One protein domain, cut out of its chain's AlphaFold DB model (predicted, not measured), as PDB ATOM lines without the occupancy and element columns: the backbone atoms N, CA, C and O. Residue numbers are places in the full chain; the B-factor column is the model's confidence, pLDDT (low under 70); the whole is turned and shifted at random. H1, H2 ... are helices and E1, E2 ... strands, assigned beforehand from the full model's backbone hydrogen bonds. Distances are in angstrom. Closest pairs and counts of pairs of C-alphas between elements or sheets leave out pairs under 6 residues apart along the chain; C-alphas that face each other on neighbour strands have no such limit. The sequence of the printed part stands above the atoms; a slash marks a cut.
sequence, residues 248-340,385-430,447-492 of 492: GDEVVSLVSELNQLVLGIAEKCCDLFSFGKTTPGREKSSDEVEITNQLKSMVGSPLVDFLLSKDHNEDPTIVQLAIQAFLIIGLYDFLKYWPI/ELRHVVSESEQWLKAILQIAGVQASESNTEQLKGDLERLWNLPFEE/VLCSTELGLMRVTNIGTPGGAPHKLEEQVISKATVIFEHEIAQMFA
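AT A GLANCE: This is residues 248 to 340, 385 to 430 and 447 to 492 of the 492 residues of an uncharacterized protein of Phellinidium pouzarii (UniProt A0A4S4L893). A body of six helices gathers round H4, which runs through its middle with H1, H2, H3 and H5 packed on it, while H6 joins H1 and H5. A long, narrow ribbon of two antiparallel strands, E1 running on into E2 and E3 running on into E4, passes over H4 and the first part of H1 and on beyond the helices, where its tip, residues 463 to 468, sticks out; short H7 follows at the ribbon's other end and touches no helix. The printed part has 185 residues, with seven named helices and four named strands in the order H1 H2 H3 H4 H5 H6 E1 E2 E3 E4 H7, and its class is mostly helix. The strands form two antiparallel sheets of two, E1 - E4 and E2 - E3. The whole is only just compact, close to loose, with a radius of gyration of the C-alphas of 18.9 A, and only just elongated, spanning 65 by 43 by 30 A.

HOW THE PARTS SIT: H1, residues 248 to 272, touches H4, residues 317 to 337, with residues 262 to 270 alone; the closest C-alphas are those of Ala 266 and Gln 320, 5.0 A, at a steep tilt of 40 degrees, opposite ways. H1 also touches H6, residues 410 to 424, at a shallow tilt of 7 degrees, opposite ways, closest at the C-alphas of Leu 272 and Asn 412, 6.6 A. H2, residues 286 to 299, touches H4 with residues 298 to 299 alone, closest at the C-alphas of Val 299 and Phe 326, 6.0 A, at a steep tilt of 68 degrees, only just short of about perpendicular. H3, residues 301 to 309, touches H2, closest at the C-alphas of Lys 296 and Val 304, 6.0 A. H3 and H4 form a helical hairpin, closest at the C-alphas of Leu 307 and Ile 318, 6.5 A. H4 is the hub, touching four helices; the fourth is H5, residues 386 to 403, at a shallow tilt of 27 degrees, opposite ways, with the C-alphas of Ile 323 and Leu 397 closest at 6.8 A. H5 touches H6 with residues 386 to 394 alone, closest at the C-alphas of Val 390 and Leu 420, 6.0 A. E1, residues 449 to 452, comes closest to H4 at the C-alphas of Thr 451 and Gln 324, 6.6 A. E1 and E4, residues 480 to 483, are antiparallel, with N 452 and O 480 within hydrogen-bond range at 2.9 A. E2, residues 455 to 460, and E3, residues 471 to 477, form a hairpin, with N 457 and O 474 within range at 2.8 A. H7, residues 485 to 490, is apart from H1 and H4, for instance. Every O i to N i+4 pair is within hydrogen-bond range in H1, H2, H3, H4, H5 and H6; in H7 it is 1 of 2.

IN THESE COORDINATES: H1 begins at C-alpha 248 (226.123, 310.010, 393.743) and is 36.2 A long. H4 measures 29.8 A, H5 25.9 A, H6 20.9 A and H2 20.2 A from first to last C-alpha. E2 measures 16.4 A and E3 18.0 A. H7 ends at C-alpha 490 (210.368, 275.935, 384.300).

THE WHOLE: The two C-alphas farthest apart, those of Gly 281 and Gly 465, are 65.7 A apart. Residues 341 to 384 and 431 to 446 are cut out, with C-alpha gaps of 11.2 A and 30.3 A. Of the links printed whole, H1 to H2 is long, at 13 residues. The mean pLDDT of the printed part is 83.8; residues under 70 include 427 to 430, 447 to 450 and 481 to 492, the last being the chain's last residue.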
ATOM      1  N   GLY A 248     226.243 311.473 393.844       80.75
ATOM      2  CA  GLY A 248     226.123 310.010 393.743       80.75
ATOM      3  C   GLY A 248     224.692 309.507 393.511       80.75
ATOM      4  O   GLY A 248     224.503 308.459 392.899       80.75
ATOM      5  N   ASP A 249     223.692 310.255 393.968       83.19
ATOM      6  CA  ASP A 249     222.268 310.019 393.707       83.19
ATOM      7  C   ASP A 249     221.906 310.198 392.226       83.19
ATOM      8  O   ASP A 249     221.142 309.401 391.681       83.19
ATOM      9  N   GLU A 250     222.510 311.171 391.546       86.00
ATOM     10  CA  GLU A 250     222.344 311.346 390.105       86.00
ATOM     11  C   GLU A 250     222.926 310.160 389.324       86.00
ATOM     12  O   GLU A 250     222.288 309.671 388.393       86.00
ATOM     13  N   VAL A 251     224.072 309.609 389.746       84.81
ATOM     14  CA  VAL A 251     224.624 308.383 389.134       84.81
ATOM     15  C   VAL A 251     223.655 307.208 389.282       84.81
ATOM     16  O   VAL A 251     223.431 306.473 388.320       84.81
ATOM     17  N   VAL A 252     223.044 307.036 390.457       86.62
ATOM     18  CA  VAL A 252     222.029 305.991 390.681       86.62
ATOM     19  C   VAL A 252     220.819 306.200 389.768       86.62
ATOM     20  O   VAL A 252     220.349 305.243 389.154       86.62
ATOM     21  N   SER A 253     220.352 307.444 389.622       88.31
ATOM     22  CA  SER A 253     219.252 307.779 388.713       88.31
ATOM     23  C   SER A 253     219.592 307.464 387.254       88.31
ATOM     24  O   SER A 253     218.750 306.923 386.541       88.31
ATOM     25  N   LEU A 254     220.817 307.763 386.807       87.19
ATOM     26  CA  LEU A 254     221.274 307.466 385.445       87.19
ATOM     27  C   LEU A 254     221.327 305.958 385.180       87.19
ATOM     28  O   LEU A 254     220.886 305.504 384.126       87.19
ATOM     29  N   VAL A 255     221.821 305.170 386.140       88.81
ATOM     30  CA  VAL A 255     221.835 303.701 386.029       88.81
ATOM     31  C   VAL A 255     220.410 303.146 385.992       88.81
ATOM     32  O   VAL A 255     220.118 302.267 385.183       88.81
ATOM     33  N   SER A 256     219.502 303.684 386.810       88.75
ATOM     34  CA  SER A 256     218.092 303.291 386.791       88.75
ATOM     35  C   SER A 256     217.418 303.608 385.451       88.75
ATOM     36  O   SER A 256     216.689 302.767 384.932       88.75
ATOM     37  N   GLU A 257     217.659 304.790 384.872       90.19
ATOM     38  CA  GLU A 257     217.134 305.148 383.545       90.19
ATOM     39  C   GLU A 257     217.676 304.200 382.468       90.19
ATOM     40  O   GLU A 257     216.939 303.746 381.593       90.19
ATOM     41  N   LEU A 258     218.957 303.851 382.554       90.62
ATOM     42  CA  LEU A 258     219.601 302.946 381.614       90.62
ATOM     43  C   LEU A 258     219.034 301.518 381.704       90.62
ATOM     44  O   LEU A 258     218.752 300.925 380.666       90.62
ATOM     45  N   ASN A 259     218.767 301.006 382.910       91.31
ATOM     46  CA  ASN A 259     218.070 299.726 383.097       91.31
ATOM     47  C   ASN A 259     216.663 299.751 382.472       91.31
ATOM     48  O   ASN A 259     216.292 298.823 381.756       91.31
ATOM     49  N   GLN A 260     215.902 300.831 382.681       91.88
ATOM     50  CA  GLN A 260     214.568 300.993 382.086       91.88
ATOM     51  C   GLN A 260     214.617 301.045 380.554       91.88
ATOM     52  O   GLN A 260     213.751 300.482 379.891       91.88
ATOM     53  N   LEU A 261     215.634 301.690 379.977       92.69
ATOM     54  CA  LEU A 261     215.812 301.745 378.526       92.69
ATOM     55  C   LEU A 261     216.182 300.382 377.940       92.69
ATOM     56  O   LEU A 261     215.628 300.010 376.910       92.69
ATOM     57  N   VAL A 262     217.073 299.630 378.589       93.81
ATOM     58  CA  VAL A 262     217.407 298.260 378.168       93.81
ATOM     59  C   VAL A 262     216.167 297.370 378.194       93.81
ATOM     60  O   VAL A 262     215.901 296.672 377.215       93.81
ATOM     61  N   LEU A 263     215.392 297.433 379.281       92.81
ATOM     62  CA  LEU A 263     214.142 296.692 379.411       92.81
ATOM     63  C   LEU A 263     213.162 297.064 378.289       92.81
ATOM     64  O   LEU A 263     212.702 296.182 377.569       92.81
ATOM     65  N   GLY A 264     212.923 298.361 378.083       93.88
ATOM     66  CA  GLY A 264     211.995 298.845 377.063       93.88
ATOM     67  C   GLY A 264     212.421 298.507 375.631       93.88
ATOM     68  O   GLY A 264     211.569 298.226 374.794       93.88
ATOM     69  N   ILE A 265     213.727 298.486 375.332       94.75
ATOM     70  CA  ILE A 265     214.234 298.032 374.025       94.75
ATOM     71  C   ILE A 265     213.959 296.541 373.840       94.75
ATOM     72  O   ILE A 265     213.491 296.142 372.775       94.75
ATOM     73  N   ALA A 266     214.216 295.725 374.862       95.62
ATOM     74  CA  ALA A 266     213.988 294.289 374.789       95.62
ATOM     75  C   ALA A 266     212.498 293.948 374.603       95.62
ATOM     76  O   ALA A 266     212.172 293.155 373.722       95.62
ATOM     77  N   GLU A 267     211.605 294.585 375.367       93.94
ATOM     78  CA  GLU A 267     210.144 294.447 375.219       93.94
ATOM     79  C   GLU A 267     209.697 294.828 373.807       93.94
ATOM     80  O   GLU A 267     209.058 294.047 373.105       93.94
ATOM     81  N   LYS A 268     210.131 296.001 373.337       94.31
ATOM     82  CA  LYS A 268     209.778 296.498 372.008       94.31
ATOM     83  C   LYS A 268     210.300 295.601 370.886       94.31
ATOM     84  O   LYS A 268     209.620 295.449 369.875       94.31
ATOM     85  N   CYS A 269     211.483 295.000 371.029       93.94
ATOM     86  CA  CYS A 269     211.951 293.988 370.084       93.94
ATOM     87  C   CYS A 269     210.966 292.818 370.017       93.94
ATOM     88  O   CYS A 269     210.555 292.439 368.927       93.94
ATOM     89  N   CYS A 270     210.560 292.272 371.159       94.06
ATOM     90  CA  CYS A 270     209.619 291.157 371.198       94.06
ATOM     91  C   CYS A 270     208.246 291.511 370.600       94.06
ATOM     92  O   CYS A 270     207.665 290.674 369.918       94.06
ATOM     93  N   ASP A 271     207.775 292.751 370.756       93.94
ATOM     94  CA  ASP A 271     206.503 293.210 370.174       93.94
ATOM     95  C   ASP A 271     206.564 293.443 368.654       93.94
ATOM     96  O   ASP A 271     205.578 293.249 367.938       93.94
ATOM     97  N   LEU A 272     207.712 293.896 368.136       93.25
ATOM     98  CA  LEU A 272     207.872 294.228 366.716       93.25
ATOM     99  C   LEU A 272     208.005 292.992 365.819       93.25
ATOM    100  O   LEU A 272     207.780 293.088 364.608       93.25
ATOM    101  N   PHE A 273     208.410 291.853 366.374       92.75
ATOM    102  CA  PHE A 273     208.769 290.668 365.606       92.75
ATOM    103  C   PHE A 273     207.852 289.488 365.923       92.75
ATOM    104  O   PHE A 273     207.627 289.141 367.073       92.75
ATOM    105  N   SER A 274     207.355 288.819 364.882       90.25
ATOM    106  CA  SER A 274     206.643 287.549 365.039       90.25
ATOM    107  C   SER A 274     207.636 286.392 365.018       90.25
ATOM    108  O   SER A 274     208.426 286.258 364.078       90.25
ATOM    109  N   PHE A 275     207.579 285.545 366.042       89.75
ATOM    110  CA  PHE A 275     208.444 284.379 366.169       89.75
ATOM    111  C   PHE A 275     207.876 283.225 365.342       89.75
ATOM    112  O   PHE A 275     206.737 282.794 365.525       89.75
ATOM    113  N   GLY A 276     208.653 282.750 364.369       84.56
ATOM    114  CA  GLY A 276     208.287 281.571 363.599       84.56
ATOM    115  C   GLY A 276     208.534 280.300 364.407       84.56
ATOM    116  O   GLY A 276     209.484 280.231 365.183       84.56
ATOM    117  N   LYS A 277     207.735 279.254 364.167       80.50
ATOM    118  CA  LYS A 277     208.028 277.926 364.715       80.50
ATOM    119  C   LYS A 277     209.366 277.444 364.175       80.50
ATOM    120  O   LYS A 277     209.493 277.189 362.975       80.50
ATOM    121  N   THR A 278     210.344 277.289 365.058       74.56
ATOM    122  CA  THR A 278     211.629 276.672 364.737       74.56
ATOM    123  C   THR A 278     211.342 275.255 364.253       74.56
ATOM    124  O   THR A 278     210.866 274.425 365.022       74.56
ATOM    125  N   THR A 279     211.542 274.969 362.965       75.00
ATOM    126  CA  THR A 279     211.279 273.634 362.423       75.00
ATOM    127  C   THR A 279     212.381 272.684 362.896       75.00
ATOM    128  O   THR A 279     213.529 272.812 362.456       75.00
ATOM    129  N   PRO A 280     212.086 271.728 363.801       74.62
ATOM    130  CA  PRO A 280     213.092 270.774 364.237       74.62
ATOM    131  C   PRO A 280     213.545 269.953 363.023       74.62
ATOM    132  O   PRO A 280     212.724 269.353 362.331       74.62
ATOM    133  N   GLY A 281     214.850 269.959 362.740       77.12
ATOM    134  CA  GLY A 281     215.443 269.233 361.611       77.12
ATOM    135  C   GLY A 281     215.799 270.076 360.385       77.12
ATOM    136  O   GLY A 281     216.267 269.515 359.396       77.12
ATOM    137  N   ARG A 282     215.636 271.406 360.424       83.50
ATOM    138  CA  ARG A 282     216.252 272.282 359.416       83.50
ATOM    139  C   ARG A 282     217.779 272.176 359.514       83.50
ATOM    140  O   ARG A 282     218.342 272.409 360.583       83.50
ATOM    141  N   GLU A 283     218.443 271.837 358.408       85.75
ATOM    142  CA  GLU A 283     219.902 271.926 358.321       85.75
ATOM    143  C   GLU A 283     220.323 273.382 358.545       85.75
ATOM    144  O   GLU A 283     219.925 274.281 357.798       85.75
ATOM    145  N   LYS A 284     221.090 273.612 359.614       88.56
ATOM    146  CA  LYS A 284     221.653 274.925 359.929       88.56
ATOM    147  C   LYS A 284     222.698 275.270 358.881       88.56
ATOM    148  O   LYS A 284     223.549 274.437 358.562       88.56
ATOM    149  N   SER A 285     222.653 276.491 358.356       91.69
ATOM    150  CA  SER A 285     223.726 276.959 357.479       91.69
ATOM    151  C   SER A 285     225.040 277.057 358.263       91.69
ATOM    152  O   SER A 285     225.037 277.196 359.487       91.69
ATOM    153  N   SER A 286     226.176 277.003 357.557       93.50
ATOM    154  CA  SER A 286     227.495 277.231 358.171       93.50
ATOM    155  C   SER A 286     227.522 278.547 358.960       93.50
ATOM    156  O   SER A 286     228.010 278.579 360.088       93.50
ATOM    157  N   ASP A 287     226.912 279.596 358.405       92.19
ATOM    158  CA  ASP A 287     226.824 280.921 359.024       92.19
ATOM    159  C   ASP A 287     225.991 280.897 360.316       92.19
ATOM    160  O   ASP A 287     226.365 281.507 361.311       92.19
ATOM    161  N   GLU A 288     224.884 280.148 360.350       92.00
ATOM    162  CA  GLU A 288     224.041 280.028 361.545       92.00
ATOM    163  C   GLU A 288     224.781 279.319 362.689       92.00
ATOM    164  O   GLU A 288     224.645 279.699 363.854       92.00
ATOM    165  N   VAL A 289     225.603 278.313 362.369       94.94
ATOM    166  CA  VAL A 289     226.455 277.629 363.354       94.94
ATOM    167  C   VAL A 289     227.510 278.583 363.914       94.94
ATOM    168  O   VAL A 289     227.730 278.602 365.127       94.94
ATOM    169  N   GLU A 290     228.139 279.395 363.063       95.56
ATOM    170  CA  GLU A 290     229.121 280.391 363.496       95.56
ATOM    171  C   GLU A 290     228.486 281.456 364.398       95.56
ATOM    172  O   GLU A 290     228.962 281.664 365.516       95.56
ATOM    173  N   ILE A 291     227.366 282.049 363.974       94.44
ATOM    174  CA  ILE A 291     226.613 283.042 364.755       94.44
ATOM    175  C   ILE A 291     226.177 282.452 366.101       94.44
ATOM    176  O   ILE A 291     226.317 283.098 367.139       94.44
ATOM    177  N   THR A 292     225.708 281.200 366.113       95.75
ATOM    178  CA  THR A 292     225.342 280.497 367.351       95.75
ATOM    179  C   THR A 292     226.538 280.400 368.295       95.75
ATOM    180  O   THR A 292     226.416 280.730 369.473       95.75
ATOM    181  N   ASN A 293     227.702 279.973 367.804       96.31
ATOM    182  CA  ASN A 293     228.903 279.831 368.632       96.31
ATOM    183  C   ASN A 293     229.395 281.178 369.173       96.31
ATOM    184  O   ASN A 293     229.776 281.271 370.341       96.31
ATOM    185  N   GLN A 294     229.345 282.226 368.351       94.31
ATOM    186  CA  GLN A 294     229.691 283.574 368.784       94.31
ATOM    187  C   GLN A 294     228.718 284.076 369.862       94.31
ATOM    188  O   GLN A 294     229.157 284.535 370.917       94.31
ATOM    189  N   LEU A 295     227.408 283.889 369.674       95.06
ATOM    190  CA  LEU A 295     226.407 284.278 370.664       95.06
ATOM    191  C   LEU A 295     226.582 283.504 371.982       95.06
ATOM    192  O   LEU A 295     226.512 284.100 373.056       95.06
ATOM    193  N   LYS A 296     226.911 282.204 371.921       95.75
ATOM    194  CA  LYS A 296     227.231 281.393 373.111       95.75
ATOM    195  C   LYS A 296     228.410 281.953 373.898       95.75
ATOM    196  O   LYS A 296     228.382 281.922 375.124       95.75
ATOM    197  N   SER A 297     229.430 282.465 373.207       93.50
ATOM    198  CA  SER A 297     230.582 283.097 373.859       93.50
ATOM    199  C   SER A 297     230.238 284.437 374.515       93.50
ATOM    200  O   SER A 297     230.871 284.807 375.500       93.50
ATOM    201  N   MET A 298     229.223 285.133 373.995       91.50
ATOM    202  CA  MET A 298     228.836 286.469 374.435       91.50
ATOM    203  C   MET A 298     227.815 286.445 375.576       91.50
ATOM    204  O   MET A 298     228.100 286.972 376.644       91.50
ATOM    205  N   VAL A 299     226.643 285.829 375.381       92.94
ATOM    206  CA  VAL A 299     225.559 285.796 376.393       92.94
ATOM    207  C   VAL A 299     225.535 284.509 377.222       92.94
ATOM    208  O   VAL A 299     224.848 284.438 378.238       92.94
ATOM    209  N   GLY A 300     226.305 283.494 376.819       94.06
ATOM    210  CA  GLY A 300     226.419 282.211 377.509       94.06
ATOM    211  C   GLY A 300     225.640 281.076 376.837       94.06
ATOM    212  O   GLY A 300     224.508 281.244 376.384       94.06
ATOM    213  N   SER A 301     226.245 279.882 376.819       95.12
ATOM    214  CA  SER A 301     225.667 278.681 376.194       95.12
ATOM    215  C   SER A 301     224.245 278.333 376.643       95.12
ATOM    216  O   SER A 301     223.423 278.105 375.757       95.12
ATOM    217  N   PRO A 302     223.910 278.338 377.954       94.62
ATOM    218  CA  PRO A 302     222.579 277.932 378.402       94.62
ATOM    219  C   PRO A 302     221.464 278.778 377.784       94.62
ATOM    220  O   PRO A 302     220.474 278.234 377.309       94.62
ATOM    221  N   LEU A 303     221.646 280.101 377.729       93.81
ATOM    222  CA  LEU A 303     220.635 281.015 377.201       93.81
ATOM    223  C   LEU A 303     220.411 280.805 375.698       93.81
ATOM    224  O   LEU A 303     219.274 280.776 375.239       93.81
ATOM    225  N   VAL A 304     221.483 280.571 374.939       96.00
ATOM    226  CA  VAL A 304     221.387 280.266 373.503       96.00
ATOM    227  C   VAL A 304     220.739 278.907 373.246       96.00
ATOM    228  O   VAL A 304     219.963 278.762 372.305       96.00
ATOM    229  N   ASP A 305     221.014 277.909 374.085       94.19
ATOM    230  CA  ASP A 305     220.372 276.597 373.976       94.19
ATOM    231  C   ASP A 305     218.857 276.687 374.257       94.19
ATOM    232  O   ASP A 305     218.058 276.015 373.595       94.19
ATOM    233  N   PHE A 306     218.429 277.583 375.155       93.50
ATOM    234  CA  PHE A 306     217.012 277.910 375.348       93.50
ATOM    235  C   PHE A 306     216.394 278.632 374.149       93.50
ATOM    236  O   PHE A 306     215.300 278.259 373.722       93.50
ATOM    237  N   LEU A 307     217.103 279.598 373.556       94.06
ATOM    238  CA  LEU A 307     216.649 280.266 372.330       94.06
ATOM    239  C   LEU A 307     216.424 279.275 371.179       94.06
ATOM    240  O   LEU A 307     215.495 279.441 370.398       94.06
ATOM    241  N   LEU A 308     217.238 278.224 371.085       93.75
ATOM    242  CA  LEU A 308     217.131 277.225 370.018       93.75
ATOM    243  C   LEU A 308     216.045 276.166 370.249       93.75
ATOM    244  O   LEU A 308     215.601 275.541 369.287       93.75
ATOM    245  N   SER A 309     215.673 275.898 371.502       91.38
ATOM    246  CA  SER A 309     214.838 274.740 371.862       91.38
ATOM    247  C   SER A 309     213.358 275.059 372.070       91.38
ATOM    248  O   SER A 309     212.541 274.136 372.050       91.38
ATOM    249  N   LYS A 310     213.000 276.329 372.280       89.00
ATOM    250  CA  LYS A 310     211.636 276.761 372.612       89.00
ATOM    251  C   LYS A 310     210.956 277.484 371.446       89.00
ATOM    252  O   LYS A 310     211.619 278.080 370.602       89.00
ATOM    253  N   ASP A 311     209.626 277.396 371.411       90.75
ATOM    254  CA  ASP A 311     208.775 278.210 370.537       90.75
ATOM    255  C   ASP A 311     208.469 279.525 371.262       90.75
ATOM    256  O   ASP A 311     207.788 279.528 372.286       90.75
ATOM    257  N   HIS A 312     209.008 280.630 370.750       93.19
ATOM    258  CA  HIS A 312     208.913 281.950 371.391       93.19
ATOM    259  C   HIS A 312     207.659 282.723 370.981       93.19
ATOM    260  O   HIS A 312     207.481 283.868 371.385       93.19
ATOM    261  N   ASN A 313     206.787 282.126 370.162       91.44
ATOM    262  CA  ASN A 313     205.548 282.774 369.741       91.44
ATOM    263  C   ASN A 313     204.507 282.842 370.870       91.44
ATOM    264  O   ASN A 313     203.654 283.724 370.861       91.44
ATOM    265  N   GLU A 314     204.559 281.905 371.822       88.62
ATOM    266  CA  GLU A 314     203.684 281.901 373.005       88.62
ATOM    267  C   GLU A 314     204.298 282.684 374.172       88.62
ATOM    268  O   GLU A 314     203.579 283.379 374.884       88.62
ATOM    269  N   ASP A 315     205.620 282.595 374.340       91.44
ATOM    270  CA  ASP A 315     206.359 283.247 375.421       91.44
ATOM    271  C   ASP A 315     207.697 283.823 374.908       91.44
ATOM    272  O   ASP A 315     208.676 283.083 374.751       91.44
ATOM    273  N   PRO A 316     207.776 285.142 374.649       93.94
ATOM    274  CA  PRO A 316     208.995 285.785 374.172       93.94
ATOM    275  C   PRO A 316     209.997 286.113 375.296       93.94
ATOM    276  O   PRO A 316     211.030 286.729 375.020       93.94
ATOM    277  N   THR A 317     209.744 285.708 376.548       92.06
ATOM    278  CA  THR A 317     210.559 286.088 377.719       92.06
ATOM    279  C   THR A 317     212.028 285.686 377.574       92.06
ATOM    280  O   THR A 317     212.925 286.444 377.946       92.06
ATOM    281  N   ILE A 318     212.315 284.522 376.983       93.25
ATOM    282  CA  ILE A 318     213.696 284.047 376.777       93.25
ATOM    283  C   ILE A 318     214.438 284.945 375.777       93.25
ATOM    284  O   ILE A 318     215.611 285.268 375.978       93.25
ATOM    285  N   VAL A 319     213.751 285.385 374.718       95.25
ATOM    286  CA  VAL A 319     214.298 286.318 373.724       95.25
ATOM    287  C   VAL A 319     214.556 287.674 374.368       95.25
ATOM    288  O   VAL A 319     215.650 288.221 374.221       95.25
ATOM    289  N   GLN A 320     213.592 288.179 375.138       95.00
ATOM    290  CA  GLN A 320     213.725 289.430 375.876       95.00
ATOM    291  C   GLN A 320     214.938 289.384 376.819       95.00
ATOM    292  O   GLN A 320     215.758 290.303 376.814       95.00
ATOM    293  N   LEU A 321     215.111 288.292 377.568       93.38
ATOM    294  CA  LEU A 321     216.239 288.104 378.479       93.38
ATOM    295  C   LEU A 321     217.584 288.053 377.740       93.38
ATOM    296  O   LEU A 321     218.557 288.656 378.193       93.38
ATOM    297  N   ALA A 322     217.648 287.384 376.586       95.38
ATOM    298  CA  ALA A 322     218.851 287.351 375.757       95.38
ATOM    299  C   ALA A 322     219.243 288.733 375.229       95.38
ATOM    300  O   ALA A 322     220.424 289.085 375.248       95.38
ATOM    301  N   ILE A 323     218.259 289.534 374.813       96.00
ATOM    302  CA  ILE A 323     218.476 290.916 374.377       96.00
ATOM    303  C   ILE A 323     218.966 291.779 375.544       96.00
ATOM    304  O   ILE A 323     219.965 292.480 375.397       96.00
ATOM    305  N   GLN A 324     218.320 291.701 376.713       95.06
ATOM    306  CA  GLN A 324     218.758 292.437 377.904       95.06
ATOM    307  C   GLN A 324     220.191 292.067 378.296       95.06
ATOM    308  O   GLN A 324     221.019 292.956 378.489       95.06
ATOM    309  N   ALA A 325     220.506 290.768 378.363       93.25
ATOM    310  CA  ALA A 325     221.841 290.281 378.697       93.25
ATOM    311  C   ALA A 325     222.892 290.816 377.717       93.25
ATOM    312  O   ALA A 325     223.921 291.338 378.142       93.25
ATOM    313  N   PHE A 326     222.608 290.755 376.412       95.19
ATOM    314  CA  PHE A 326     223.482 291.311 375.386       95.19
ATOM    315  C   PHE A 326     223.725 292.814 375.579       95.19
ATOM    316  O   PHE A 326     224.878 293.247 375.638       95.19
ATOM    317  N   LEU A 327     222.659 293.608 375.714       94.50
ATOM    318  CA  LEU A 327     222.769 295.059 375.865       94.50
ATOM    319  C   LEU A 327     223.524 295.435 377.142       94.50
ATOM    320  O   LEU A 327     224.368 296.324 377.113       94.50
ATOM    321  N   ILE A 328     223.285 294.729 378.246       92.25
ATOM    322  CA  ILE A 328     223.970 294.942 379.527       92.25
ATOM    323  C   ILE A 328     225.459 294.629 379.426       92.25
ATOM    324  O   ILE A 328     226.279 295.417 379.899       92.25
ATOM    325  N   ILE A 329     225.825 293.517 378.785       90.94
ATOM    326  CA  ILE A 329     227.227 293.151 378.548       90.94
ATOM    327  C   ILE A 329     227.897 294.204 377.664       90.94
ATOM    328  O   ILE A 329     228.980 294.684 377.996       90.94
ATOM    329  N   GLY A 330     227.226 294.625 376.589       90.06
ATOM    330  CA  GLY A 330     227.704 295.692 375.716       90.06
ATOM    331  C   GLY A 330     227.907 297.007 376.468       90.06
ATOM    332  O   GLY A 330     228.938 297.653 376.303       90.06
ATOM    333  N   LEU A 331     226.959 297.401 377.322       90.12
ATOM    334  CA  LEU A 331     227.041 298.618 378.134       90.12
ATOM    335  C   LEU A 331     228.150 298.529 379.178       90.12
ATOM    336  O   LEU A 331     228.859 299.509 379.384       90.12
ATOM    337  N   TYR A 332     228.348 297.369 379.806       88.75
ATOM    338  CA  TYR A 332     229.474 297.139 380.708       88.75
ATOM    339  C   TYR A 332     230.808 297.307 379.979       88.75
ATOM    340  O   TYR A 332     231.672 298.056 380.434       88.75
ATOM    341  N   ASP A 333     230.965 296.655 378.827       86.75
ATOM    342  CA  ASP A 333     232.177 296.742 378.019       86.75
ATOM    343  C   ASP A 333     232.412 298.171 377.530       86.75
ATOM    344  O   ASP A 333     233.516 298.706 377.648       86.75
ATOM    345  N   PHE A 334     231.361 298.834 377.063       85.19
ATOM    346  CA  PHE A 334     231.411 300.237 376.702       85.19
ATOM    347  C   PHE A 334     231.872 301.065 377.902       85.19
ATOM    348  O   PHE A 334     232.948 301.644 377.862       85.19
ATOM    349  N   LEU A 335     231.166 301.051 379.030       84.31
ATOM    350  CA  LEU A 335     231.513 301.848 380.211       84.31
ATOM    351  C   LEU A 335     232.880 301.504 380.810       84.31
ATOM    352  O   LEU A 335     233.508 302.372 381.417       84.31
ATOM    353  N   LYS A 336     233.384 300.282 380.644       83.00
ATOM    354  CA  LYS A 336     234.706 299.882 381.136       83.00
ATOM    355  C   LYS A 336     235.828 300.338 380.212       83.00
ATOM    356  O   LYS A 336     236.800 300.924 380.679       83.00
ATOM    357  N   TYR A 337     235.686 300.103 378.911       82.25
ATOM    358  CA  TYR A 337     236.750 300.318 377.930       82.25
ATOM    359  C   TYR A 337     236.599 301.629 377.150       82.25
ATOM    360  O   TYR A 337     237.455 301.953 376.326       82.25
ATOM    361  N   TRP A 338     235.545 302.411 377.414       76.94
ATOM    362  CA  TRP A 338     235.278 303.658 376.707       76.94
ATOM    363  C   TRP A 338     236.427 304.658 376.882       76.94
ATOM    364  O   TRP A 338     236.825 304.922 378.031       76.94
ATOM    365  N   PRO A 339     236.933 305.231 375.768       75.62
ATOM    366  CA  PRO A 339     236.390 305.215 374.401       75.62
ATOM    367  C   PRO A 339     237.301 304.478 373.429       75.62
ATOM    368  O   PRO A 339     237.651 305.000 372.377       75.62
ATOM    369  N   ILE A 340     237.766 303.294 373.794       81.94
ATOM    370  CA  ILE A 340     238.594 302.499 372.898       81.94
ATOM    371  C   ILE A 340     237.673 301.635 372.043       81.94
ATOM    372  O   ILE A 340     236.785 300.986 372.598       81.94
ATOM    373  N   GLU A 385     232.835 307.074 365.944       71.81
ATOM    374  CA  GLU A 385     231.455 307.461 365.864       71.81
ATOM    375  C   GLU A 385     230.658 306.379 366.586       71.81
ATOM    376  O   GLU A 385     230.802 305.187 366.307       71.81
ATOM    377  N   LEU A 386     229.777 306.797 367.496       80.25
ATOM    378  CA  LEU A 386     228.794 305.921 368.144       80.25
ATOM    379  C   LEU A 386     228.054 305.018 367.149       80.25
ATOM    380  O   LEU A 386     227.613 303.931 367.505       80.25
ATOM    381  N   ARG A 387     227.979 305.445 365.886       82.94
ATOM    382  CA  ARG A 387     227.443 304.693 364.754       82.94
ATOM    383  C   ARG A 387     228.024 303.288 364.621       82.94
ATOM    384  O   ARG A 387     227.279 302.383 364.270       82.94
ATOM    385  N   HIS A 388     229.311 303.084 364.907       85.62
ATOM    386  CA  HIS A 388     229.913 301.750 364.822       85.62
ATOM    387  C   HIS A 388     229.371 300.829 365.919       85.62
ATOM    388  O   HIS A 388     228.974 299.709 365.623       85.62
ATOM    389  N   VAL A 389     229.269 301.328 367.155       86.50
ATOM    390  CA  VAL A 389     228.713 300.571 368.293       86.50
ATOM    391  C   VAL A 389     227.230 300.268 368.074       86.50
ATOM    392  O   VAL A 389     226.782 299.152 368.323       86.50
ATOM    393  N   VAL A 390     226.474 301.238 367.550       90.94
ATOM    394  CA  VAL A 390     225.068 301.055 367.163       90.94
ATOM    395  C   VAL A 390     224.946 299.976 366.087       90.94
ATOM    396  O   VAL A 390     224.135 299.070 366.237       90.94
ATOM    397  N   SER A 391     225.763 300.041 365.032       91.06
ATOM    398  CA  SER A 391     225.718 299.074 363.929       91.06
ATOM    399  C   SER A 391     226.108 297.665 364.371       91.06
ATOM    400  O   SER A 391     225.468 296.705 363.956       91.06
ATOM    401  N   GLU A 392     227.125 297.531 365.221       91.00
ATOM    402  CA  GLU A 392     227.517 296.245 365.801       91.00
ATOM    403  C   GLU A 392     226.401 295.697 366.701       91.00
ATOM    404  O   GLU A 392     226.020 294.534 366.588       91.00
ATOM    405  N   SER A 393     225.790 296.553 367.526       92.62
ATOM    406  CA  SER A 393     224.650 296.167 368.366       92.62
ATOM    407  C   SER A 393     223.453 295.703 367.543       92.62
ATOM    408  O   SER A 393     222.819 294.707 367.874       92.62
ATOM    409  N   GLU A 394     223.165 296.391 366.441       94.06
ATOM    410  CA  GLU A 394     222.108 296.021 365.505       94.06
ATOM    411  C   GLU A 394     222.359 294.632 364.894       94.06
ATOM    412  O   GLU A 394     221.436 293.821 364.804       94.06
ATOM    413  N   GLN A 395     223.605 294.329 364.512       93.12
ATOM    414  CA  GLN A 395     223.986 293.017 363.980       93.12
ATOM    415  C   GLN A 395     223.796 291.904 365.017       93.12
ATOM    416  O   GLN A 395     223.236 290.857 364.691       93.12
ATOM    417  N   TRP A 396     224.186 292.135 366.270       95.00
ATOM    418  CA  TRP A 396     223.991 291.157 367.345       95.00
ATOM    419  C   TRP A 396     222.521 290.949 367.709       95.00
ATOM    420  O   TRP A 396     222.104 289.813 367.932       95.00
ATOM    421  N   LEU A 397     221.704 292.005 367.705       95.25
ATOM    422  CA  LEU A 397     220.260 291.855 367.891       95.25
ATOM    423  C   LEU A 397     219.631 291.063 366.742       95.25
ATOM    424  O   LEU A 397     218.836 290.159 366.992       95.25
ATOM    425  N   LYS A 398     220.036 291.328 365.493       93.88
ATOM    426  CA  LYS A 398     219.623 290.525 364.331       93.88
ATOM    427  C   LYS A 398     220.015 289.056 364.492       93.88
ATOM    428  O   LYS A 398     219.190 288.192 364.217       93.88
ATOM    429  N   ALA A 399     221.218 288.771 364.989       94.69
ATOM    430  CA  ALA A 399     221.674 287.413 365.269       94.69
ATOM    431  C   ALA A 399     220.817 286.702 366.331       94.69
ATOM    432  O   ALA A 399     220.406 285.560 366.121       94.69
ATOM    433  N   ILE A 400     220.499 287.377 367.444       95.75
ATOM    434  CA  ILE A 400     219.621 286.834 368.498       95.75
ATOM    435  C   ILE A 400     218.233 286.527 367.928       95.75
ATOM    436  O   ILE A 400     217.715 285.427 368.117       95.75
ATOM    437  N   LEU A 401     217.652 287.472 367.183       94.81
ATOM    438  CA  LEU A 401     216.334 287.321 366.563       94.81
ATOM    439  C   LEU A 401     216.319 286.197 365.515       94.81
ATOM    440  O   LEU A 401     215.385 285.399 365.481       94.81
ATOM    441  N   GLN A 402     217.370 286.083 364.700       93.25
ATOM    442  CA  GLN A 402     217.510 285.015 363.711       93.25
ATOM    443  C   GLN A 402     217.559 283.632 364.377       93.25
ATOM    444  O   GLN A 402     216.886 282.712 363.915       93.25
ATOM    445  N   ILE A 403     218.309 283.491 365.476       93.62
ATOM    446  CA  ILE A 403     218.376 282.245 366.260       93.62
ATOM    447  C   ILE A 403     217.021 281.919 366.901       93.62
ATOM    448  O   ILE A 403     216.649 280.749 366.968       93.62
ATOM    449  N   ALA A 404     216.258 282.937 367.304       94.31
ATOM    450  CA  ALA A 404     214.895 282.791 367.817       94.31
ATOM    451  C   ALA A 404     213.840 282.496 366.726       94.31
ATOM    452  O   ALA A 404     212.651 282.425 367.028       94.31
ATOM    453  N   GLY A 405     214.242 282.338 365.458       92.31
ATOM    454  CA  GLY A 405     213.339 281.995 364.355       92.31
ATOM    455  C   GLY A 405     212.606 283.185 363.723       92.31
ATOM    456  O   GLY A 405     211.645 282.986 362.977       92.31
ATOM    457  N   VAL A 406     213.040 284.419 363.990       92.50
ATOM    458  CA  VAL A 406     212.441 285.637 363.426       92.50
ATOM    459  C   VAL A 406     212.962 285.910 362.016       92.50
ATOM    460  O   VAL A 406     214.163 285.881 361.749       92.50
ATOM    461  N   GLN A 407     212.048 286.270 361.113       81.75
ATOM    462  CA  GLN A 407     212.367 286.880 359.820       81.75
ATOM    463  C   GLN A 407     212.226 288.401 359.963       81.75
ATOM    464  O   GLN A 407     211.118 288.935 359.927       81.75
ATOM    465  N   ALA A 408     213.334 289.103 360.198       78.50
ATOM    466  CA  ALA A 408     213.295 290.548 360.404       78.50
ATOM    467  C   ALA A 408     212.971 291.284 359.091       78.50
ATOM    468  O   ALA A 408     213.652 291.096 358.085       78.50
ATOM    469  N   SER A 409     211.950 292.148 359.107       86.69
ATOM    470  CA  SER A 409     211.706 293.101 358.019       86.69
ATOM    471  C   SER A 409     212.641 294.310 358.151       86.69
ATOM    472  O   SER A 409     212.965 294.727 359.266       86.69
ATOM    473  N   GLU A 410     213.051 294.915 357.030       87.38
ATOM    474  CA  GLU A 410     213.928 296.100 357.040       87.38
ATOM    475  C   GLU A 410     213.319 297.266 357.846       87.38
ATOM    476  O   GLU A 410     214.017 297.938 358.606       87.38
ATOM    477  N   SER A 411     211.997 297.447 357.770       88.69
ATOM    478  CA  SER A 411     211.282 298.512 358.489       88.69
ATOM    479  C   SER A 411     211.442 298.417 360.009       88.69
ATOM    480  O   SER A 411     211.647 299.433 360.673       88.69
ATOM    481  N   ASN A 412     211.370 297.210 360.576       89.56
ATOM    482  CA  ASN A 412     211.498 297.021 362.022       89.56
ATOM    483  C   ASN A 412     212.937 297.281 362.493       89.56
ATOM    484  O   ASN A 412     213.156 297.758 363.606       89.56
ATOM    485  N   THR A 413     213.921 297.001 361.633       88.94
ATOM    486  CA  THR A 413     215.338 297.196 361.961       88.94
ATOM    487  C   THR A 413     215.724 298.673 362.044       88.94
ATOM    488  O   THR A 413     216.486 299.044 362.932       88.94
ATOM    489  N   GLU A 414     215.129 299.539 361.218       90.06
ATOM    490  CA  GLU A 414     215.356 300.991 361.302       90.06
ATOM    491  C   GLU A 414     214.765 301.602 362.581       90.06
ATOM    492  O   GLU A 414     215.383 302.462 363.209       90.06
ATOM    493  N   GLN A 415     213.593 301.132 363.026       89.88
ATOM    494  CA  GLN A 415     213.016 301.596 364.292       89.88
ATOM    495  C   GLN A 415     213.893 301.198 365.487       89.88
ATOM    496  O   GLN A 415     214.155 302.027 366.359       89.88
ATOM    497  N   LEU A 416     214.388 299.956 365.488       91.19
ATOM    498  CA  LEU A 416     215.303 299.445 366.507       91.19
ATOM    499  C   LEU A 416     216.618 300.228 366.546       91.19
ATOM    500  O   LEU A 416     217.125 300.553 367.620       91.19
ATOM    501  N   LYS A 417     217.154 300.576 365.377       92.69
ATOM    502  CA  LYS A 417     218.356 301.400 365.261       92.69
ATOM    503  C   LYS A 417     218.180 302.760 365.931       92.69
ATOM    504  O   LYS A 417     219.085 303.186 366.638       92.69
ATOM    505  N   GLY A 418     217.020 303.403 365.794       90.75
ATOM    506  CA  GLY A 418     216.722 304.657 366.496       90.75
ATOM    507  C   GLY A 418     216.740 304.522 368.025       90.75
ATOM    508  O   GLY A 418     217.255 305.401 368.721       90.75
ATOM    509  N   ASP A 419     216.238 303.409 368.569       91.12
ATOM    510  CA  ASP A 419     216.277 303.163 370.016       91.12
ATOM    511  C   ASP A 419     217.688 302.808 370.506       91.12
ATOM    512  O   ASP A 419     218.105 303.274 371.568       91.12
ATOM    513  N   LEU A 420     218.457 302.052 369.716       92.88
ATOM    514  CA  LEU A 420     219.876 301.802 369.976       92.88
ATOM    515  C   LEU A 420     220.679 303.100 369.942       92.88
ATOM    516  O   LEU A 420     221.482 303.352 370.836       92.88
ATOM    517  N   GLU A 421     220.449 303.959 368.948       90.88
ATOM    518  CA  GLU A 421     221.051 305.287 368.900       90.88
ATOM    519  C   GLU A 421     220.696 306.074 370.154       90.88
ATOM    520  O   GLU A 421     221.575 306.714 370.716       90.88
ATOM    521  N   ARG A 422     219.456 306.007 370.646       89.00
ATOM    522  CA  ARG A 422     219.080 306.663 371.901       89.00
ATOM    523  C   ARG A 422     219.816 306.078 373.108       89.00
ATOM    524  O   ARG A 422     220.278 306.861 373.929       89.00
ATOM    525  N   LEU A 423     219.930 304.751 373.213       90.25
ATOM    526  CA  LEU A 423     220.640 304.062 374.297       90.25
ATOM    527  C   LEU A 423     222.120 304.456 374.329       90.25
ATOM    528  O   LEU A 423     222.638 304.848 375.372       90.25
ATOM    529  N   TRP A 424     222.788 304.398 373.177       88.38
ATOM    530  CA  TRP A 424     224.215 304.680 373.074       88.38
ATOM    531  C   TRP A 424     224.516 306.181 373.130       88.38
ATOM    532  O   TRP A 424     225.495 306.567 373.761       88.38
ATOM    533  N   ASN A 425     223.673 307.039 372.532       83.06
ATOM    534  CA  ASN A 425     223.827 308.502 372.568       83.06
ATOM    535  C   ASN A 425     223.348 309.133 373.879       83.06
ATOM    536  O   ASN A 425     223.339 310.365 373.947       83.06
ATOM    537  N   LEU A 426     222.939 308.362 374.898       73.62
ATOM    538  CA  LEU A 426     222.629 308.921 376.215       73.62
ATOM    539  C   LEU A 426     223.785 309.839 376.620       73.62
ATOM    540  O   LEU A 426     224.908 309.358 376.811       73.62
ATOM    541  N   PRO A 427     223.556 311.162 376.697       61.28
ATOM    542  CA  PRO A 427     224.634 312.089 376.931       61.28
ATOM    543  C   PRO A 427     224.948 312.011 378.416       61.28
ATOM    544  O   PRO A 427     224.454 312.811 379.211       61.28
ATOM    545  N   PHE A 428     225.783 311.036 378.775       58.66
ATOM    546  CA  PHE A 428     226.327 310.886 380.116       58.66
ATOM    547  C   PHE A 428     226.980 312.195 380.577       58.66
ATOM    548  O   PHE A 428     227.017 312.449 381.765       58.66
ATOM    549  N   GLU A 429     227.440 313.045 379.646       49.34
ATOM    550  CA  GLU A 429     228.052 314.348 379.928       49.34
ATOM    551  C   GLU A 429     227.060 315.549 379.885       49.34
ATOM    552  O   GLU A 429     227.294 316.539 380.569       49.34
ATOM    553  N   GLU A 430     225.953 315.513 379.121       46.00
ATOM    554  CA  GLU A 430     225.117 316.716 378.848       46.00
ATOM    555  C   GLU A 430     223.804 316.778 379.656       46.00
ATOM    556  O   GLU A 430     223.225 317.854 379.832       46.00
ATOM    557  N   VAL A 447     206.799 292.794 385.412       43.88
ATOM    558  CA  VAL A 447     207.894 292.425 384.510       43.88
ATOM    559  C   VAL A 447     208.286 290.988 384.850       43.88
ATOM    560  O   VAL A 447     208.805 290.743 385.936       43.88
ATOM    561  N   LEU A 448     208.040 290.040 383.938       47.91
ATOM    562  CA  LEU A 448     208.245 288.600 384.176       47.91
ATOM    563  C   LEU A 448     209.714 288.218 384.446       47.91
ATOM    564  O   LEU A 448     209.990 287.295 385.219       47.91
ATOM    565  N   CYS A 449     210.669 288.923 383.830       51.09
ATOM    566  CA  CYS A 449     212.090 288.776 384.128       51.09
ATOM    567  C   CYS A 449     212.891 290.026 383.728       51.09
ATOM    568  O   CYS A 449     212.798 290.488 382.587       51.09
ATOM    569  N   SER A 450     213.699 290.564 384.646       64.75
ATOM    570  CA  SER A 450     214.628 291.663 384.361       64.75
ATOM    571  C   SER A 450     216.038 291.352 384.850       64.75
ATOM    572  O   SER A 450     216.247 290.788 385.927       64.75
ATOM    573  N   THR A 451     217.029 291.731 384.045       70.06
ATOM    574  CA  THR A 451     218.421 291.838 384.490       70.06
ATOM    575  C   THR A 451     218.729 293.312 384.720       70.06
ATOM    576  O   THR A 451     218.623 294.118 383.802       70.06
ATOM    577  N   GLU A 452     219.108 293.675 385.941       75.44
ATOM    578  CA  GLU A 452     219.426 295.056 386.308       75.44
ATOM    579  C   GLU A 452     220.924 295.230 386.568       75.44
ATOM    580  O   GLU A 452     221.548 294.446 387.294       75.44
ATOM    581  N   LEU A 453     221.508 296.299 386.020       73.69
ATOM    582  CA  LEU A 453     222.868 296.706 386.355       73.69
ATOM    583  C   LEU A 453     222.948 297.172 387.810       73.69
ATOM    584  O   LEU A 453     222.180 298.027 388.255       73.69
ATOM    585  N   GLY A 454     223.934 296.637 388.528       73.44
ATOM    586  CA  GLY A 454     224.345 297.136 389.835       73.44
ATOM    587  C   GLY A 454     225.327 298.301 389.721       73.44
ATOM    588  O   GLY A 454     225.986 298.491 388.700       73.44
ATOM    589  N   LEU A 455     225.472 299.050 390.811       79.19
ATOM    590  CA  LEU A 455     226.451 300.122 390.939       79.19
ATOM    591  C   LEU A 455     227.368 299.831 392.124       79.19
ATOM    592  O   LEU A 455     226.914 299.705 393.264       79.19
ATOM    593  N   MET A 456     228.668 299.773 391.856       83.44
ATOM    594  CA  MET A 456     229.707 299.663 392.872       83.44
ATOM    595  C   MET A 456     230.622 300.874 392.767       83.44
ATOM    596  O   MET A 456     231.194 301.147 391.714       83.44
ATOM    597  N   ARG A 457     230.763 301.601 393.872       81.38
ATOM    598  CA  ARG A 457     231.737 302.676 394.001       81.38
ATOM    599  C   ARG A 457     233.026 302.089 394.542       81.38
ATOM    600  O   ARG A 457     233.029 301.500 395.616       81.38
ATOM    601  N   VAL A 458     234.115 302.301 393.818       79.38
ATOM    602  CA  VAL A 458     235.463 301.991 394.289       79.38
ATOM    603  C   VAL A 458     236.156 303.315 394.561       79.38
ATOM    604  O   VAL A 458     236.284 304.139 393.661       79.38
ATOM    605  N   THR A 459     236.555 303.550 395.809       79.19
ATOM    606  CA  THR A 459     237.252 304.776 396.208       79.19
ATOM    607  C   THR A 459     238.663 304.432 396.658       79.19
ATOM    608  O   THR A 459     238.858 303.624 397.564       79.19
ATOM    609  N   ASN A 460     239.662 305.061 396.041       75.31
ATOM    610  CA  ASN A 460     241.033 305.001 396.531       75.31
ATOM    611  C   ASN A 460     241.174 305.951 397.731       75.31
ATOM    612  O   ASN A 460     241.153 307.170 397.564       75.31
ATOM    613  N   ILE A 461     241.295 305.393 398.941       80.12
ATOM    614  CA  ILE A 461     241.436 306.175 400.183       80.12
ATOM    615  C   ILE A 461     242.907 306.492 400.511       80.12
ATOM    616  O   ILE A 461     243.206 307.074 401.554       80.12
ATOM    617  N   GLY A 462     243.856 306.051 399.682       72.81
ATOM    618  CA  GLY A 462     245.273 306.195 399.990       72.81
ATOM    619  C   GLY A 462     245.763 307.637 399.858       72.81
ATOM    620  O   GLY A 462     245.392 308.369 398.942       72.81
ATOM    621  N   THR A 463     246.642 308.041 400.772       70.56
ATOM    622  CA  THR A 463     247.353 309.318 400.684       70.56
ATOM    623  C   THR A 463     248.455 309.239 399.621       70.56
ATOM    624  O   THR A 463     249.152 308.221 399.570       70.56
ATOM    625  N   PRO A 464     248.684 310.297 398.822       63.62
ATOM    626  CA  PRO A 464     249.771 310.331 397.843       63.62
ATOM    627  C   PRO A 464     251.126 309.975 398.479       63.62
ATOM    628  O   PRO A 464     251.535 310.607 399.453       63.62
ATOM    629  N   GLY A 465     251.814 308.958 397.946       68.94
ATOM    630  CA  GLY A 465     253.132 308.512 398.429       68.94
ATOM    631  C   GLY A 465     253.131 307.620 399.682       68.94
ATOM    632  O   GLY A 465     254.199 307.363 400.236       68.94
ATOM    633  N   GLY A 466     251.960 307.164 400.145       70.12
ATOM    634  CA  GLY A 466     251.820 306.252 401.285       70.12
ATOM    635  C   GLY A 466     251.982 304.762 400.943       70.12
ATOM    636  O   GLY A 466     252.248 304.380 399.807       70.12
ATOM    637  N   ALA A 467     251.810 303.912 401.962       66.62
ATOM    638  CA  ALA A 467     251.677 302.454 401.843       66.62
ATOM    639  C   ALA A 467     250.608 302.053 400.793       66.62
ATOM    640  O   ALA A 467     249.748 302.884 400.491       66.62
ATOM    641  N   PRO A 468     250.630 300.814 400.246       63.75
ATOM    642  CA  PRO A 468     249.734 300.391 399.169       63.75
ATOM    643  C   PRO A 468     248.285 300.808 399.428       63.75
ATOM    644  O   PRO A 468     247.716 300.526 400.486       63.75
ATOM    645  N   HIS A 469     247.738 301.523 398.449       68.44
ATOM    646  CA  HIS A 469     246.423 302.138 398.479       68.44
ATOM    647  C   HIS A 469     245.351 301.114 398.870       68.44
ATOM    648  O   HIS A 469     245.177 300.090 398.212       68.44
ATOM    649  N   LYS A 470     244.624 301.386 399.959       78.62
ATOM    650  CA  LYS A 470     243.439 300.608 400.324       78.62
ATOM    651  C   LYS A 470     242.290 301.076 399.433       78.62
ATOM    652  O   LYS A 470     241.920 302.246 399.491       78.62
ATOM    653  N   LEU A 471     241.751 300.175 398.617       81.19
ATOM    654  CA  LEU A 471     240.519 300.415 397.873       81.19
ATOM    655  C   LEU A 471     239.330 300.151 398.803       81.19
ATOM    656  O   LEU A 471     239.256 299.106 399.451       81.19
ATOM    657  N   GLU A 472     238.426 301.118 398.903       84.56
ATOM    658  CA  GLU A 472     237.125 300.946 399.542       84.56
ATOM    659  C   GLU A 472     236.088 300.647 398.470       84.56
ATOM    660  O   GLU A 472     235.804 301.490 397.619       84.56
ATOM    661  N   GLU A 473     235.535 299.442 398.516       88.12
ATOM    662  CA  GLU A 473     234.435 299.037 397.654       88.12
ATOM    663  C   GLU A 473     233.122 299.205 398.414       88.12
ATOM    664  O   GLU A 473     232.905 298.608 399.471       88.12
ATOM    665  N   GLN A 474     232.232 300.023 397.869       86.06
ATOM    666  CA  GLN A 474     230.894 300.242 398.387       86.06
ATOM    667  C   GLN A 474     229.885 299.858 397.310       86.06
ATOM    668  O   GLN A 474     229.774 300.510 396.272       86.06
ATOM    669  N   VAL A 475     229.116 298.804 397.565       86.69
ATOM    670  CA  VAL A 475     227.979 298.444 396.713       86.69
ATOM    671  C   VAL A 475     226.850 299.437 396.985       86.69
ATOM    672  O   VAL A 475     226.295 299.455 398.082       86.69
ATOM    673  N   ILE A 476     226.534 300.277 396.000       82.44
ATOM    674  CA  ILE A 476     225.453 301.269 396.070       82.44
ATOM    675  C   ILE A 476     224.130 300.625 395.643       82.44
ATOM    676  O   ILE A 476     223.116 300.796 396.311       82.44
ATOM    677  N   SER A 477     224.158 299.846 394.559       79.75
ATOM    678  CA  SER A 477     223.026 299.049 394.082       79.75
ATOM    679  C   SER A 477     223.516 297.658 393.694       79.75
ATOM    680  O   SER A 477     224.539 297.523 393.019       79.75
ATOM    681  N   LYS A 478     222.822 296.611 394.142       80.19
ATOM    682  CA  LYS A 478     223.167 295.234 393.777       80.19
ATOM    683  C   LYS A 478     222.629 294.941 392.383       80.19
ATOM    684  O   LYS A 478     221.481 295.255 392.095       80.19
ATOM    685  N   ALA A 479     223.448 294.294 391.556       77.81
ATOM    686  CA  ALA A 479     222.939 293.685 390.337       77.81
ATOM    687  C   ALA A 479     221.899 292.637 390.741       77.81
ATOM    688  O   ALA A 479     222.175 291.787 391.595       77.81
ATOM    689  N   THR A 480     220.707 292.742 390.170       76.12
ATOM    690  CA  THR A 480     219.587 291.870 390.509       76.12
ATOM    691  C   THR A 480     219.105 291.221 389.225       76.12
ATOM    692  O   THR A 480     218.891 291.898 388.224       76.12
ATOM    693  N   VAL A 481     218.978 289.898 389.250       69.88
ATOM    694  CA  VAL A 481     218.231 289.166 388.231       69.88
ATOM    695  C   VAL A 481     216.912 288.805 388.884       69.88
ATOM    696  O   VAL A 481     216.879 287.992 389.810       69.88
ATOM    697  N   ILE A 482     215.849 289.489 388.482       68.06
ATOM    698  CA  ILE A 482     214.513 289.235 389.002       68.06
ATOM    699  C   ILE A 482     213.914 288.154 388.114       68.06
ATOM    700  O   ILE A 482     213.669 288.375 386.932       68.06
ATOM    701  N   PHE A 483     213.721 286.971 388.685       56.50
ATOM    702  CA  PHE A 483     212.879 285.934 388.106       56.50
ATOM    703  C   PHE A 483     211.573 285.944 388.894       56.50
ATOM    704  O   PHE A 483     211.595 285.670 390.099       56.50
ATOM    705  N   GLU A 484     210.442 286.263 388.260       53.53
ATOM    706  CA  GLU A 484     209.163 285.946 388.892       53.53
ATOM    707  C   GLU A 484     209.019 284.415 389.004       53.53
ATOM    708  O   GLU A 484     209.614 283.642 388.247       53.53
ATOM    709  N   HIS A 485     208.291 283.973 390.033       43.31
ATOM    710  CA  HIS A 485     208.281 282.611 390.589       43.31
ATOM    711  C   HIS A 485     208.056 281.472 389.563       43.31
ATOM    712  O   HIS A 485     208.412 280.325 389.834       43.31
ATOM    713  N   GLU A 486     207.520 281.784 388.384       49.72
ATOM    714  CA  GLU A 486     207.211 280.848 387.300       49.72
ATOM    715  C   GLU A 486     208.461 280.281 386.607       49.72
ATOM    716  O   GLU A 486     208.478 279.108 386.231       49.72
ATOM    717  N   ILE A 487     209.567 281.028 386.537       47.12
ATOM    718  CA  ILE A 487     210.800 280.520 385.912       47.12
ATOM    719  C   ILE A 487     211.469 279.450 386.789       47.12
ATOM    720  O   ILE A 487     211.976 278.453 386.276       47.12
ATOM    721  N   ALA A 488     211.390 279.570 388.118       46.16
ATOM    722  CA  ALA A 488     211.858 278.518 389.026       46.16
ATOM    723  C   ALA A 488     211.090 277.192 388.841       46.16
ATOM    724  O   ALA A 488     211.639 276.135 389.142       46.16
ATOM    725  N   GLN A 489     209.858 277.241 388.319       53.12
ATOM    726  CA  GLN A 489     209.074 276.059 387.949       53.12
ATOM    727  C   GLN A 489     209.398 275.543 386.539       53.12
ATOM    728  O   GLN A 489     209.238 274.356 386.298       53.12
ATOM    729  N   MET A 490     209.885 276.385 385.618       49.84
ATOM    730  CA  MET A 490     210.368 275.935 384.300       49.84
ATOM    731  C   MET A 490     211.703 275.173 384.364       49.84
ATOM    732  O   MET A 490     212.014 274.412 383.447       49.84
ATOM    733  N   PHE A 491     212.501 275.404 385.411       50.72
ATOM    734  CA  PHE A 491     213.793 274.744 385.644       50.72
ATOM    735  C   PHE A 491     213.731 273.540 386.603       50.72
ATOM    736  O   PHE A 491     214.750 272.866 386.773       50.72
ATOM    737  N   ALA A 492     212.583 273.297 387.241       46.69
ATOM    738  CA  ALA A 492     212.310 272.118 388.068       46.69
ATOM    739  C   ALA A 492     211.644 271.025 387.225       46.69
ATOM    740  O   ALA A 492     211.969 269.837 387.459       46.69
TER     741      ALA A 492